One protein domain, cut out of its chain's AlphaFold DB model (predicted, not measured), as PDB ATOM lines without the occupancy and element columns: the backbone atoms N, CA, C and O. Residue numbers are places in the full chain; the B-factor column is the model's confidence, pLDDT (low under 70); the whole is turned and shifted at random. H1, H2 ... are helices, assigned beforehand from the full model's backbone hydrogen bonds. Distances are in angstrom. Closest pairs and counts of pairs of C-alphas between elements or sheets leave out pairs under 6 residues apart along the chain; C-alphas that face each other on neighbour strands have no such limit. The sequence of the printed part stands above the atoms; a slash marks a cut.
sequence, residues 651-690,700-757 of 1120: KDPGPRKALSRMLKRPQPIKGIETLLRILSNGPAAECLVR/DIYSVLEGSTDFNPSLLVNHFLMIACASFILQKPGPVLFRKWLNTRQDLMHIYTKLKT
ATOM      1  N   LYS A 651     -31.243 -30.064 -87.554       62.72
ATOM      2  CA  LYS A 651     -32.452 -29.717 -88.308       62.72
ATOM      3  C   LYS A 651     -33.539 -29.377 -87.295       62.72
ATOM      4  O   LYS A 651     -33.769 -30.168 -86.385       62.72
ATOM      5  N   ASP A 652     -34.141 -28.199 -87.445       56.25
ATOM      6  CA  ASP A 652     -35.137 -27.638 -86.528       56.25
ATOM      7  C   ASP A 652     -36.162 -28.707 -86.109       56.25
ATOM      8  O   ASP A 652     -36.813 -29.301 -86.979       56.25
ATOM      9  N   PRO A 653     -36.268 -29.048 -84.816       45.19
ATOM     10  CA  PRO A 653     -37.225 -30.039 -84.393       45.19
ATOM     11  C   PRO A 653     -38.612 -29.404 -84.467       45.19
ATOM     12  O   PRO A 653     -38.844 -28.292 -83.994       45.19
ATOM     13  N   GLY A 654     -39.578 -30.164 -84.979       47.78
ATOM     14  CA  GLY A 654     -40.977 -29.944 -84.627       47.78
ATOM     15  C   GLY A 654     -41.178 -29.849 -83.098       47.78
ATOM     16  O   GLY A 654     -40.256 -30.052 -82.305       47.78
ATOM     17  N   PRO A 655     -42.407 -29.553 -82.658       44.12
ATOM     18  CA  PRO A 655     -42.715 -28.660 -81.541       44.12
ATOM     19  C   PRO A 655     -41.823 -28.836 -80.300       44.12
ATOM     20  O   PRO A 655     -41.710 -29.929 -79.742       44.12
ATOM     21  N   ARG A 656     -41.303 -27.698 -79.808       47.34
ATOM     22  CA  ARG A 656     -40.484 -27.440 -78.594       47.34
ATOM     23  C   ARG A 656     -40.833 -28.253 -77.321       47.34
ATOM     24  O   ARG A 656     -40.036 -28.317 -76.384       47.34
ATOM     25  N   LYS A 657     -41.998 -28.907 -77.281       43.75
ATOM     26  CA  LYS A 657     -42.512 -29.776 -76.207       43.75
ATOM     27  C   LYS A 657     -41.739 -31.094 -76.011       43.75
ATOM     28  O   LYS A 657     -41.847 -31.678 -74.936       43.75
ATOM     29  N   ALA A 658     -40.993 -31.588 -77.007       41.75
ATOM     30  CA  ALA A 658     -40.284 -32.872 -76.889       41.75
ATOM     31  C   ALA A 658     -38.962 -32.769 -76.100       41.75
ATOM     32  O   ALA A 658     -38.745 -33.548 -75.176       41.75
ATOM     33  N   LEU A 659     -38.111 -31.777 -76.394       44.50
ATOM     34  CA  LEU A 659     -36.814 -31.608 -75.714       44.50
ATOM     35  C   LEU A 659     -36.930 -31.019 -74.299       44.50
ATOM     36  O   LEU A 659     -36.151 -31.381 -73.421       44.50
ATOM     37  N   SER A 660     -37.919 -30.157 -74.051       45.97
ATOM     38  CA  SER A 660     -38.192 -29.567 -72.727       45.97
ATOM     39  C   SER A 660     -38.614 -30.600 -71.671       45.97
ATOM     40  O   SER A 660     -38.451 -30.357 -70.478       45.97
ATOM     41  N   ARG A 661     -39.106 -31.773 -72.095       46.72
ATOM     42  CA  ARG A 661     -39.459 -32.899 -71.214       46.72
ATOM     43  C   ARG A 661     -38.281 -33.806 -70.854       46.72
ATOM     44  O   ARG A 661     -38.410 -34.589 -69.919       46.72
ATOM     45  N   MET A 662     -37.158 -33.738 -71.576       43.44
ATOM     46  CA  MET A 662     -36.114 -34.769 -71.485       43.44
ATOM     47  C   MET A 662     -35.115 -34.583 -70.338       43.44
ATOM     48  O   MET A 662     -34.444 -35.550 -69.999       43.44
ATOM     49  N   LEU A 663     -34.999 -33.407 -69.708       49.03
ATOM     50  CA  LEU A 663     -34.016 -33.197 -68.634       49.03
ATOM     51  C   LEU A 663     -34.542 -32.232 -67.558       49.03
ATOM     52  O   LEU A 663     -34.732 -31.045 -67.826       49.03
ATOM     53  N   LYS A 664     -34.710 -32.722 -66.320       49.66
ATOM     54  CA  LYS A 664     -34.855 -31.859 -65.135       49.66
ATOM     55  C   LYS A 664     -33.576 -31.020 -64.988       49.66
ATOM     56  O   LYS A 664     -32.472 -31.523 -65.202       49.66
ATOM     57  N   ARG A 665     -33.722 -29.730 -64.692       55.34
ATOM     58  CA  ARG A 665     -32.605 -28.818 -64.413       55.34
ATOM     59  C   ARG A 665     -32.534 -28.617 -62.894       55.34
ATOM     60  O   ARG A 665     -33.507 -28.102 -62.346       55.34
ATOM     61  N   PRO A 666     -31.457 -29.037 -62.215       52.47
ATOM     62  CA  PRO A 666     -31.188 -28.618 -60.841       52.47
ATOM     63  C   PRO A 666     -30.989 -27.100 -60.770       52.47
ATOM     64  O   PRO A 666     -30.640 -26.496 -61.784       52.47
ATOM     65  N   GLN A 667     -31.227 -26.504 -59.591       53.50
ATOM     66  CA  GLN A 667     -31.102 -25.065 -59.281       53.50
ATOM     67  C   GLN A 667     -30.063 -24.344 -60.179       53.50
ATOM     68  O   GLN A 667     -28.872 -24.655 -60.108       53.50
ATOM     69  N   PRO A 668     -30.487 -23.422 -61.064       55.53
ATOM     70  CA  PRO A 668     -29.611 -22.860 -62.083       55.53
ATOM     71  C   PRO A 668     -28.648 -21.818 -61.516       55.53
ATOM     72  O   PRO A 668     -28.942 -21.086 -60.573       55.53
ATOM     73  N   ILE A 669     -27.501 -21.675 -62.182       64.00
ATOM     74  CA  ILE A 669     -26.563 -20.585 -61.916       64.00
ATOM     75  C   ILE A 669     -26.996 -19.362 -62.725       64.00
ATOM     76  O   ILE A 669     -26.975 -19.382 -63.956       64.00
ATOM     77  N   LYS A 670     -27.343 -18.275 -62.028       62.62
ATOM     78  CA  LYS A 670     -27.872 -16.998 -62.554       62.62
ATOM     79  C   LYS A 670     -27.201 -16.475 -63.834       62.62
ATOM     80  O   LYS A 670     -27.864 -15.937 -64.722       62.62
ATOM     81  N   GLY A 671     -25.882 -16.637 -63.957       67.19
ATOM     82  CA  GLY A 671     -25.142 -16.226 -65.156       67.19
ATOM     83  C   GLY A 671     -25.474 -17.058 -66.402       67.19
ATOM     84  O   GLY A 671     -25.611 -16.494 -67.485       67.19
ATOM     85  N   ILE A 672     -25.670 -18.372 -66.255       74.19
ATOM     86  CA  ILE A 672     -26.094 -19.248 -67.357       74.19
ATOM     87  C   ILE A 672     -27.538 -18.938 -67.744       74.19
ATOM     88  O   ILE A 672     -27.835 -18.814 -68.923       74.19
ATOM     89  N   GLU A 673     -28.428 -18.708 -66.783       70.25
ATOM     90  CA  GLU A 673     -29.810 -18.338 -67.094       70.25
ATOM     91  C   GLU A 673     -29.896 -17.033 -67.899       70.25
ATOM     92  O   GLU A 673     -30.592 -16.956 -68.914       70.25
ATOM     93  N   THR A 674     -29.125 -16.024 -67.490       69.50
ATOM     94  CA  THR A 674     -29.036 -14.761 -68.228       69.50
ATOM     95  C   THR A 674     -28.518 -15.010 -69.649       69.50
ATOM     96  O   THR A 674     -29.108 -14.510 -70.604       69.50
ATOM     97  N   LEU A 675     -27.487 -15.849 -69.819       76.81
ATOM     98  CA  LEU A 675     -26.963 -16.232 -71.137       76.81
ATOM     99  C   LEU A 675     -28.058 -16.817 -72.044       76.81
ATOM    100  O   LEU A 675     -28.172 -16.414 -73.201       76.81
ATOM    101  N   LEU A 676     -28.871 -17.744 -71.535       75.56
ATOM    102  CA  LEU A 676     -29.911 -18.402 -72.331       75.56
ATOM    103  C   LEU A 676     -30.949 -17.413 -72.862       75.56
ATOM    104  O   LEU A 676     -31.366 -17.539 -74.010       75.56
ATOM    105  N   ARG A 677     -31.322 -16.410 -72.060       71.44
ATOM    106  CA  ARG A 677     -32.267 -15.359 -72.471       71.44
ATOM    107  C   ARG A 677     -31.667 -14.443 -73.538       71.44
ATOM    108  O   ARG A 677     -32.344 -14.062 -74.493       71.44
ATOM    109  N   ILE A 678     -30.383 -14.108 -73.393       70.62
ATOM    110  CA  ILE A 678     -29.655 -13.234 -74.323       70.62
ATOM    111  C   ILE A 678     -29.524 -13.861 -75.717       70.62
ATOM    112  O   ILE A 678     -29.599 -13.170 -76.742       70.62
ATOM    113  N   LEU A 679     -29.295 -15.169 -75.778       75.69
ATOM    114  CA  LEU A 679     -29.076 -15.888 -77.027       75.69
ATOM    115  C   LEU A 679     -30.402 -16.134 -77.756       75.69
ATOM    116  O   LEU A 679     -31.371 -16.581 -77.156       75.69
ATOM    117  N   SER A 680     -30.449 -15.886 -79.070       73.69
ATOM    118  CA  SER A 680     -31.650 -16.137 -79.892       73.69
ATOM    119  C   SER A 680     -32.105 -17.597 -79.844       73.69
ATOM    120  O   SER A 680     -33.298 -17.868 -79.796       73.69
ATOM    121  N   ASN A 681     -31.136 -18.515 -79.779       77.25
ATOM    122  CA  ASN A 681     -31.340 -19.961 -79.702       77.25
ATOM    123  C   ASN A 681     -30.793 -20.544 -78.386       77.25
ATOM    124  O   ASN A 681     -30.298 -21.668 -78.378       77.25
ATOM    125  N   GLY A 682     -30.794 -19.773 -77.291       78.00
ATOM    126  CA  GLY A 682     -30.144 -20.149 -76.028       78.00
ATOM    127  C   GLY A 682     -30.564 -21.518 -75.480       78.00
ATOM    128  O   GLY A 682     -29.697 -22.376 -75.307       78.00
ATOM    129  N   PRO A 683     -31.870 -21.779 -75.278       73.31
ATOM    130  CA  PRO A 683     -32.342 -23.073 -74.783       73.31
ATOM    131  C   PRO A 683     -31.962 -24.255 -75.688       73.31
ATOM    132  O   PRO A 683     -31.538 -25.300 -75.198       73.31
ATOM    133  N   ALA A 684     -32.062 -24.089 -77.012       74.50
ATOM    134  CA  ALA A 684     -31.665 -25.120 -77.974       74.50
ATOM    135  C   ALA A 684     -30.152 -25.390 -77.924       74.50
ATOM    136  O   ALA A 684     -29.725 -26.545 -77.915       74.50
ATOM    137  N   ALA A 685     -29.345 -24.331 -77.828       84.38
ATOM    138  CA  ALA A 685     -27.894 -24.410 -77.711       84.38
ATOM    139  C   ALA A 685     -27.453 -25.144 -76.436       84.38
ATOM    140  O   ALA A 685     -26.580 -26.005 -76.491       84.38
ATOM    141  N   GLU A 686     -28.082 -24.867 -75.295       82.38
ATOM    142  CA  GLU A 686     -27.797 -25.582 -74.049       82.38
ATOM    143  C   GLU A 686     -28.173 -27.059 -74.120       82.38
ATOM    144  O   GLU A 686     -27.396 -27.907 -73.684       82.38
ATOM    145  N   CYS A 687     -29.325 -27.388 -74.706       76.25
ATOM    146  CA  CYS A 687     -29.712 -28.779 -74.916       76.25
ATOM    147  C   CYS A 687     -28.675 -29.537 -75.754       76.25
ATOM    148  O   CYS A 687     -28.314 -30.658 -75.399       76.25
ATOM    149  N   LEU A 688     -28.151 -28.922 -76.819       82.44
ATOM    150  CA  LEU A 688     -27.076 -29.502 -77.632       82.44
ATOM    151  C   LEU A 688     -25.800 -29.724 -76.820       82.44
ATOM    152  O   LEU A 688     -25.188 -30.787 -76.916       82.44
ATOM    153  N   VAL A 689     -25.423 -28.752 -75.988       86.56
ATOM    154  CA  VAL A 689     -24.257 -28.871 -75.105       86.56
ATOM    155  C   VAL A 689     -24.444 -30.007 -74.104       86.56
ATOM    156  O   VAL A 689     -23.557 -30.842 -73.962       86.56
ATOM    157  N   ARG A 690     -25.601 -30.112 -73.445       80.31
ATOM    158  CA  ARG A 690     -25.882 -31.204 -72.494       80.31
ATOM    159  C   ARG A 690     -25.937 -32.572 -73.174       80.31
ATOM    160  O   ARG A 690     -25.373 -33.531 -72.656       80.31
ATOM    161  N   ASP A 700     -22.535 -33.741 -66.929       71.88
ATOM    162  CA  ASP A 700     -22.866 -32.349 -67.208       71.88
ATOM    163  C   ASP A 700     -22.560 -31.472 -65.982       71.88
ATOM    164  O   ASP A 700     -22.409 -31.953 -64.857       71.88
ATOM    165  N   ILE A 701     -22.430 -30.161 -66.201       71.44
ATOM    166  CA  ILE A 701     -22.042 -29.238 -65.130       71.44
ATOM    167  C   ILE A 701     -23.015 -29.263 -63.942       71.44
ATOM    168  O   ILE A 701     -22.585 -29.047 -62.815       71.44
ATOM    169  N   TYR A 702     -24.301 -29.535 -64.171       71.62
ATOM    170  CA  TYR A 702     -25.316 -29.542 -63.124       71.62
ATOM    171  C   TYR A 702     -25.188 -30.784 -62.240       71.62
ATOM    172  O   TYR A 702     -25.273 -30.663 -61.021       71.62
ATOM    173  N   SER A 703     -24.887 -31.944 -62.828       71.38
ATOM    174  CA  SER A 703     -24.581 -33.166 -62.073       71.38
ATOM    175  C   SER A 703     -23.341 -33.005 -61.189       71.38
ATOM    176  O   SER A 703     -23.342 -33.438 -60.040       71.38
ATOM    177  N   VAL A 704     -22.307 -32.311 -61.681       68.12
ATOM    178  CA  VAL A 704     -21.094 -32.007 -60.896       68.12
ATOM    179  C   VAL A 704     -21.397 -31.058 -59.724       68.12
ATOM    180  O   VAL A 704     -20.779 -31.158 -58.664       68.12
ATOM    181  N   LEU A 705     -22.347 -30.134 -59.902       63.97
ATOM    182  CA  LEU A 705     -22.738 -29.141 -58.894       63.97
ATOM    183  C   LEU A 705     -23.614 -29.713 -57.775       63.97
ATOM    184  O   LEU A 705     -23.500 -29.259 -56.642       63.97
ATOM    185  N   GLU A 706     -24.460 -30.706 -58.058       59.97
ATOM    186  CA  GLU A 706     -25.292 -31.362 -57.036       59.97
ATOM    187  C   GLU A 706     -24.468 -32.182 -56.021       59.97
ATOM    188  O   GLU A 706     -24.960 -32.473 -54.932       59.97
ATOM    189  N   GLY A 707     -23.217 -32.538 -56.350       54.06
ATOM    190  CA  GLY A 707     -22.372 -33.433 -55.548       54.06
ATOM    191  C   GLY A 707     -21.108 -32.828 -54.918       54.06
ATOM    192  O   GLY A 707     -20.402 -33.558 -54.223       54.06
ATOM    193  N   SER A 708     -20.780 -31.546 -55.140       54.75
ATOM    194  CA  SER A 708     -19.491 -30.953 -54.716       54.75
ATOM    195  C   SER A 708     -19.634 -29.639 -53.942       54.75
ATOM    196  O   SER A 708     -20.323 -28.721 -54.378       54.75
ATOM    197  N   THR A 709     -18.900 -29.509 -52.829       50.12
ATOM    198  CA  THR A 709     -18.765 -28.262 -52.050       50.12
ATOM    199  C   THR A 709     -17.626 -27.355 -52.538       50.12
ATOM    200  O   THR A 709     -17.609 -26.174 -52.198       50.12
ATOM    201  N   ASP A 710     -16.694 -27.876 -53.347       50.56
ATOM    202  CA  ASP A 710     -15.574 -27.125 -53.930       50.56
ATOM    203  C   ASP A 710     -15.865 -26.806 -55.403       50.56
ATOM    204  O   ASP A 710     -15.728 -27.648 -56.297       50.56
ATOM    205  N   PHE A 711     -16.295 -25.571 -55.665       62.34
ATOM    206  CA  PHE A 711     -16.698 -25.116 -56.994       62.34
ATOM    207  C   PHE A 711     -15.549 -24.409 -57.745       62.34
ATOM    208  O   PHE A 711     -14.949 -23.463 -57.233       62.34
ATOM    209  N   ASN A 712     -15.257 -24.825 -58.990       66.06
ATOM    210  CA  ASN A 712     -14.256 -24.189 -59.861       66.06
ATOM    211  C   ASN A 712     -14.918 -23.263 -60.908       66.06
ATOM    212  O   ASN A 712     -15.510 -23.770 -61.869       66.06
ATOM    213  N   PRO A 713     -14.755 -21.925 -60.818       65.75
ATOM    214  CA  PRO A 713     -15.345 -20.963 -61.759       65.75
ATOM    215  C   PRO A 713     -14.983 -21.191 -63.233       65.75
ATOM    216  O   PRO A 713     -15.745 -20.813 -64.124       65.75
ATOM    217  N   SER A 714     -13.847 -21.836 -63.525       71.25
ATOM    218  CA  SER A 714     -13.436 -22.111 -64.908       71.25
ATOM    219  C   SER A 714     -14.383 -23.073 -65.637       71.25
ATOM    220  O   SER A 714     -14.563 -22.940 -66.847       71.25
ATOM    221  N   LEU A 715     -15.043 -23.989 -64.917       74.75
ATOM    222  CA  LEU A 715     -15.998 -24.938 -65.497       74.75
ATOM    223  C   LEU A 715     -17.271 -24.236 -65.977       74.75
ATOM    224  O   LEU A 715     -17.737 -24.512 -67.082       74.75
ATOM    225  N   LEU A 716     -17.783 -23.273 -65.203       76.00
ATOM    226  CA  LEU A 716     -18.932 -22.456 -65.607       76.00
ATOM    227  C   LEU A 716     -18.635 -21.610 -66.830       76.00
ATOM    228  O   LEU A 716     -19.454 -21.525 -67.741       76.00
ATOM    229  N   VAL A 717     -17.462 -20.984 -66.852       80.31
ATOM    230  CA  VAL A 717     -17.042 -20.149 -67.975       80.31
ATOM    231  C   VAL A 717     -16.874 -20.989 -69.244       80.31
ATOM    232  O   VAL A 717     -17.282 -20.569 -70.325       80.31
ATOM    233  N   ASN A 718     -16.337 -22.204 -69.121       83.94
ATOM    234  CA  ASN A 718     -16.248 -23.140 -70.239       83.94
ATOM    235  C   ASN A 718     -17.638 -23.567 -70.733       83.94
ATOM    236  O   ASN A 718     -17.879 -23.584 -71.939       83.94
ATOM    237  N   HIS A 719     -18.567 -23.856 -69.817       85.12
ATOM    238  CA  HIS A 719     -19.949 -24.196 -70.157       85.12
ATOM    239  C   HIS A 719     -20.670 -23.038 -70.864       85.12
ATOM    240  O   HIS A 719     -21.272 -23.235 -71.918       85.12
ATOM    241  N   PHE A 720     -20.517 -21.814 -70.347       88.81
ATOM    242  CA  PHE A 720     -20.985 -20.577 -70.975       88.81
ATOM    243  C   PHE A 720     -20.484 -20.458 -72.422       88.81
ATOM    244  O   PHE A 720     -21.277 -20.232 -73.336       88.81
ATOM    245  N   LEU A 721     -19.179 -20.651 -72.648       89.88
ATOM    246  CA  LEU A 721     -18.585 -20.535 -73.981       89.88
ATOM    247  C   LEU A 721     -19.078 -21.627 -74.937       89.88
ATOM    248  O   LEU A 721     -19.274 -21.343 -76.116       89.88
ATOM    249  N   MET A 722     -19.330 -22.843 -74.447       90.50
ATOM    250  CA  MET A 722     -19.907 -23.915 -75.265       90.50
ATOM    251  C   MET A 722     -21.351 -23.618 -75.679       90.50
ATOM    252  O   MET A 722     -21.688 -23.806 -76.847       90.50
ATOM    253  N   ILE A 723     -22.184 -23.090 -74.774       89.38
ATOM    254  CA  ILE A 723     -23.553 -22.657 -75.107       89.38
ATOM    255  C   ILE A 723     -23.512 -21.503 -76.119       89.38
ATOM    256  O   ILE A 723     -24.229 -21.527 -77.119       89.38
ATOM    257  N   ALA A 724     -22.648 -20.509 -75.893       90.62
ATOM    258  CA  ALA A 724     -22.480 -19.386 -76.811       90.62
ATOM    259  C   ALA A 724     -22.019 -19.853 -78.203       90.62
ATOM    260  O   ALA A 724     -22.564 -19.397 -79.205       90.62
ATOM    261  N   CYS A 725     -21.071 -20.793 -78.272       91.44
ATOM    262  CA  CYS A 725     -20.585 -21.387 -79.520       91.44
ATOM    263  C   CYS A 725     -21.683 -22.175 -80.252       91.44
ATOM    264  O   CYS A 725     -21.906 -21.953 -81.442       91.44
ATOM    265  N   ALA A 726     -22.427 -23.029 -79.545       89.81
ATOM    266  CA  ALA A 726     -23.555 -23.758 -80.122       89.81
ATOM    267  C   ALA A 726     -24.618 -22.799 -80.680       89.81
ATOM    268  O   ALA A 726     -25.085 -22.967 -81.804       89.81
ATOM    269  N   SER A 727     -24.959 -21.744 -79.933       89.00
ATOM    270  CA  SER A 727     -25.918 -20.733 -80.390       89.00
ATOM    271  C   SER A 727     -25.416 -19.954 -81.603       89.00
ATOM    272  O   SER A 727     -26.186 -19.717 -82.534       89.00
ATOM    273  N   PHE A 728     -24.133 -19.598 -81.615       90.25
ATOM    274  CA  PHE A 728     -23.479 -18.957 -82.748       90.25
ATOM    275  C   PHE A 728     -23.585 -19.820 -84.010       90.25
ATOM    276  O   PHE A 728     -24.009 -19.317 -85.040       90.25
ATOM    277  N   ILE A 729     -23.315 -21.125 -83.934       87.81
ATOM    278  CA  ILE A 729     -23.426 -22.031 -85.091       87.81
ATOM    279  C   ILE A 729     -24.874 -22.150 -85.576       87.81
ATOM    280  O   ILE A 729     -25.130 -22.078 -86.779       87.81
ATOM    281  N   LEU A 730     -25.834 -22.254 -84.651       85.19
ATOM    282  CA  LEU A 730     -27.260 -22.304 -84.986       85.19
ATOM    283  C   LEU A 730     -27.749 -21.049 -85.728       85.19
ATOM    284  O   LEU A 730     -28.686 -21.138 -86.517       85.19
ATOM    285  N   GLN A 731     -27.125 -19.885 -85.505       83.38
ATOM    286  CA  GLN A 731     -27.457 -18.641 -86.214       83.38
ATOM    287  C   GLN A 731     -26.970 -18.621 -87.674       83.38
ATOM    288  O   GLN A 731     -27.343 -17.715 -88.413       83.38
ATOM    289  N   LYS A 732     -26.153 -19.598 -88.102       79.19
ATOM    290  CA  LYS A 732     -25.515 -19.666 -89.433       79.19
ATOM    291  C   LYS A 732     -24.874 -18.331 -89.879       79.19
ATOM    292  O   LYS A 732     -25.218 -17.801 -90.937       79.19
ATOM    293  N   PRO A 733     -23.944 -17.763 -89.093       68.69
ATOM    294  CA  PRO A 733     -23.491 -16.381 -89.223       68.69
ATOM    295  C   PRO A 733     -22.433 -16.206 -90.326       68.69
ATOM    296  O   PRO A 733     -21.317 -15.781 -90.050       68.69
ATOM    297  N   GLY A 734     -22.769 -16.503 -91.585       73.31
ATOM    298  CA  GLY A 734     -21.915 -16.229 -92.752       73.31
ATOM    299  C   GLY A 734     -20.418 -16.560 -92.541       73.31
ATOM    300  O   GLY A 734     -20.105 -17.580 -91.933       73.31
ATOM    301  N   PRO A 735     -19.478 -15.713 -93.014       78.81
ATOM    302  CA  PRO A 735     -18.034 -15.899 -92.818       78.81
ATOM    303  C   PRO A 735     -17.496 -15.258 -91.519       78.81
ATOM    304  O   PRO A 735     -16.294 -15.014 -91.397       78.81
ATOM    305  N   VAL A 736     -18.364 -14.879 -90.573       84.00
ATOM    306  CA  VAL A 736     -17.934 -14.218 -89.330       84.00
ATOM    307  C   VAL A 736     -17.312 -15.261 -88.401       84.00
ATOM    308  O   VAL A 736     -17.838 -16.355 -88.275       84.00
ATOM    309  N   LEU A 737     -16.206 -14.926 -87.731       85.56
ATOM    310  CA  LEU A 737     -15.580 -15.780 -86.712       85.56
ATOM    311  C   LEU A 737     -16.302 -15.650 -85.359       85.56
ATOM    312  O   LEU A 737     -16.699 -14.539 -84.983       85.56
ATOM    313  N   PHE A 738     -16.405 -16.739 -84.591       88.12
ATOM    314  CA  PHE A 738     -17.019 -16.776 -83.258       88.12
ATOM    315  C   PHE A 738     -16.402 -15.733 -82.336       88.12
ATOM    316  O   PHE A 738     -17.127 -15.002 -81.666       88.12
ATOM    317  N   ARG A 739     -15.072 -15.581 -82.334       85.44
ATOM    318  CA  ARG A 739     -14.416 -14.558 -81.513       85.44
ATOM    319  C   ARG A 739     -14.833 -13.143 -81.896       85.44
ATOM    320  O   ARG A 739     -15.015 -12.299 -81.019       85.44
ATOM    321  N   LYS A 740     -14.941 -12.855 -83.197       82.69
ATOM    322  CA  LYS A 740     -15.363 -11.529 -83.672       82.69
ATOM    323  C   LYS A 740     -16.796 -11.262 -83.221       82.69
ATOM    324  O   LYS A 740     -17.062 -10.188 -82.697       82.69
ATOM    325  N   TRP A 741     -17.665 -12.262 -83.338       87.50
ATOM    326  CA  TRP A 741     -19.038 -12.207 -82.851       87.50
ATOM    327  C   TRP A 741     -19.116 -12.012 -81.327       87.50
ATOM    328  O   TRP A 741     -19.786 -11.092 -80.864       87.50
ATOM    329  N   LEU A 742     -18.364 -12.782 -80.537       83.94
ATOM    330  CA  LEU A 742     -18.355 -12.673 -79.077       83.94
ATOM    331  C   LEU A 742     -17.847 -11.300 -78.607       83.94
ATOM    332  O   LEU A 742     -18.456 -10.685 -77.740       83.94
ATOM    333  N   ASN A 743     -16.782 -10.772 -79.220       78.00
ATOM    334  CA  ASN A 743     -16.232  -9.455 -78.871       78.00
ATOM    335  C   ASN A 743     -17.163  -8.293 -79.246       78.00
ATOM    336  O   ASN A 743     -17.092  -7.230 -78.631       78.00
ATOM    337  N   THR A 744     -18.031  -8.472 -80.247       77.19
ATOM    338  CA  THR A 744     -19.078  -7.486 -80.565       77.19
ATOM    339  C   THR A 744     -20.258  -7.534 -79.590       77.19
ATOM    340  O   THR A 744     -21.048  -6.597 -79.544       77.19
ATOM    341  N   ARG A 745     -20.368  -8.596 -78.783       74.94
ATOM    342  CA  ARG A 745     -21.470  -8.857 -77.849       74.94
ATOM    343  C   ARG A 745     -21.061  -8.515 -76.413       74.94
ATOM    344  O   ARG A 745     -20.730  -9.388 -75.609       74.94
ATOM    345  N   GLN A 746     -21.061  -7.216 -76.099       68.50
ATOM    346  CA  GLN A 746     -20.739  -6.695 -74.757       68.50
ATOM    347  C   GLN A 746     -21.636  -7.298 -73.661       68.50
ATOM    348  O   GLN A 746     -21.169  -7.601 -72.565       68.50
ATOM    349  N   ASP A 747     -22.894  -7.568 -74.005       66.38
ATOM    350  CA  ASP A 747     -23.878  -8.276 -73.188       66.38
ATOM    351  C   ASP A 747     -23.390  -9.674 -72.745       66.38
ATOM    352  O   ASP A 747     -23.516 -10.045 -71.577       66.38
ATOM    353  N   LEU A 748     -22.753 -10.430 -73.648       81.06
ATOM    354  CA  LEU A 748     -22.137 -11.726 -73.341       81.06
ATOM    355  C   LEU A 748     -20.832 -11.573 -72.547       81.06
ATOM    356  O   LEU A 748     -20.586 -12.338 -71.612       81.06
ATOM    357  N   MET A 749     -20.006 -10.580 -72.884       74.94
ATOM    358  CA  MET A 749     -18.726 -10.331 -72.208       74.94
ATOM    359  C   MET A 749     -18.895  -9.926 -70.740       74.94
ATOM    360  O   MET A 749     -18.063 -10.286 -69.898       74.94
ATOM    361  N   HIS A 750     -19.989  -9.242 -70.405       68.75
ATOM    362  CA  HIS A 750     -20.318  -8.910 -69.021       68.75
ATOM    363  C   HIS A 750     -20.623 -10.150 -68.181       68.75
ATOM    364  O   HIS A 750     -20.063 -10.335 -67.098       68.75
ATOM    365  N   ILE A 751     -21.463 -11.051 -68.703       73.25
ATOM    366  CA  ILE A 751     -21.769 -12.328 -68.039       73.25
ATOM    367  C   ILE A 751     -20.505 -13.165 -67.905       73.25
ATOM    368  O   ILE A 751     -20.224 -13.683 -66.825       73.25
ATOM    369  N   TYR A 752     -19.726 -13.257 -68.983       75.94
ATOM    370  CA  TYR A 752     -18.447 -13.951 -68.990       75.94
ATOM    371  C   TYR A 752     -17.536 -13.444 -67.866       75.94
ATOM    372  O   TYR A 752     -16.977 -14.254 -67.134       75.94
ATOM    373  N   THR A 753     -17.443 -12.125 -67.667       70.06
ATOM    374  CA  THR A 753     -16.631 -11.505 -66.606       70.06
ATOM    375  C   THR A 753     -17.187 -11.789 -65.211       70.06
ATOM    376  O   THR A 753     -16.432 -12.221 -64.341       70.06
ATOM    377  N   LYS A 754     -18.503 -11.642 -65.002       69.00
ATOM    378  CA  LYS A 754     -19.162 -11.956 -63.722       69.00
ATOM    379  C   LYS A 754     -18.972 -13.415 -63.313       69.00
ATOM    380  O   LYS A 754     -18.677 -13.688 -62.152       69.00
ATOM    381  N   LEU A 755     -19.080 -14.349 -64.261       69.69
ATOM    382  CA  LEU A 755     -18.858 -15.777 -64.019       69.69
ATOM    383  C   LEU A 755     -17.412 -16.093 -63.597       69.69
ATOM    384  O   LEU A 755     -17.199 -17.084 -62.905       69.69
ATOM    385  N   LYS A 756     -16.422 -15.254 -63.947       66.69
ATOM    386  CA  LYS A 756     -15.039 -15.419 -63.455       66.69
ATOM    387  C   LYS A 756     -14.875 -15.062 -61.982       66.69
ATOM    388  O   LYS A 756     -13.944 -15.557 -61.354       66.69
ATOM    389  N   THR A 757     -15.711 -14.165 -61.463       57.53
ATOM    390  CA  THR A 757     -15.501 -13.499 -60.167       57.53
ATOM    391  C   THR A 757     -16.563 -13.826 -59.119       57.53
ATOM    392  O   THR A 757     -16.436 -13.377 -57.983       57.53
TER     393      THR A 757
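AT A GLANCE: This is residues 651 to 690 and 700 to 757 of the 1120 residues of an uncharacterized protein of Nematocida displodere (UniProt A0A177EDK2). Three helices, H1, H4 and H6, lie nearly side by side with their centres at the corners of a triangle, and H2 packs on residues 722 to 730 of H4 at a steep angle. H5 makes a corner with H6, H3 lies off toward the first residues of H4, and before H1 a long stretch with no named element, residues 651 to 669, swings wide of the helices. The printed part has 98 residues with six named helices, in the order H1 H2 H3 H4 H5 H6, and no named strand, and its class is all helix. It is compact, with a radius of gyration of the C-alphas of 14.0 A, and flat in outline, spanning 42 by 34 by 16 A.

IN THESE COORDINATES: Start at C-alpha 651, at (-32.452, -29.717, -88.308), and pass through residues 651 to 669, whose C-alphas lie 11 to 22 A from the mean of all C-alphas. Find C-alpha 670 at (-27.872, -16.998, -62.554); there H1 begins, residues 670 to 678, 12.5 A from first to last C-alpha. After a tight link comes H2, residues 682 to 690, 12.4 A long. Across the cut you reach H3, residues 701 to 706. Next find C-alpha 713 at (-15.345, -20.963, -61.759), from which H4, residues 713 to 730 and the longest helix, runs 26.1 A. H5 follows with residues 738 to 744, and after one residue H6, residues 746 to 757, runs 16.9 A to C-alpha 757 at (-15.501, -13.499, -60.167).

HOW THE PARTS SIT: Begin at the hub, H4, which touches H1, H2, H3 and H6. With residues 722 to 730 alone it touches H2, at a steep tilt of 64 degrees, opposite ways; look at Ala 685 and Ser 727, whose C-alphas are the closest at 5.0 A. With residues 713 to 720 alone it touches residues 752 to 757 of H6, at a shallow tilt of 22 degrees, opposite ways, and the closest C-alphas are those of Pro 713 and Lys 756, 5.8 A apart. With residues 720 to 724 alone H4 only just touches H1, with 3 pairs of C-alphas within 8 A; the closest are those of Ile 672 and Phe 720 at 6.4 A, and the two run the same way at a shallow tilt of 11 degrees. H3 and H4 form a helical hairpin at a steep tilt of 39 degrees, opposite ways; they only just touch, with 3 pairs within 8 A, and the closest C-alphas, of Ile 701 and His 719, are 7.4 A apart. H1 touches H6 at a shallow tilt of 12 degrees, opposite ways, with the C-alphas of Gly 671 and Ile 751 closest at 5.9 A. H1 and H2 touch only at the corner, where the C-alphas of Leu 676 and Gly 682 are closest at 4.1 A. H5 and H6, about perpendicular at 80 degrees, only just touch, with 3 pairs within 8 A, and only at the corner; Leu 742 and Leu 748 have the closest C-alphas, 6.9 A apart. H5 is close but not clearly touching H4, the closest C-alphas being those of Phe 728 and Phe 738 at 6.8 A. Among the pairs that are apart are H2 and H6, and H3 and H5. In H1, H2, H3, H4 and H5 every O i to N i+4 pair is within hydrogen-bond range, and in H6 6 of 8 are.

THE WHOLE: The two C-alphas farthest apart are those of Thr 709 and Pro 735, 42.6 A. Residues 691 to 699 are not printed, and C-alphas 690 and 700 across this cut are 6.2 A apart. Of the links that are printed whole, none is long. The mean pLDDT of the printed part is 70.6, and 40 residues are under 70, among them residues 651 to 671, 704 to 713 and 754 to 757.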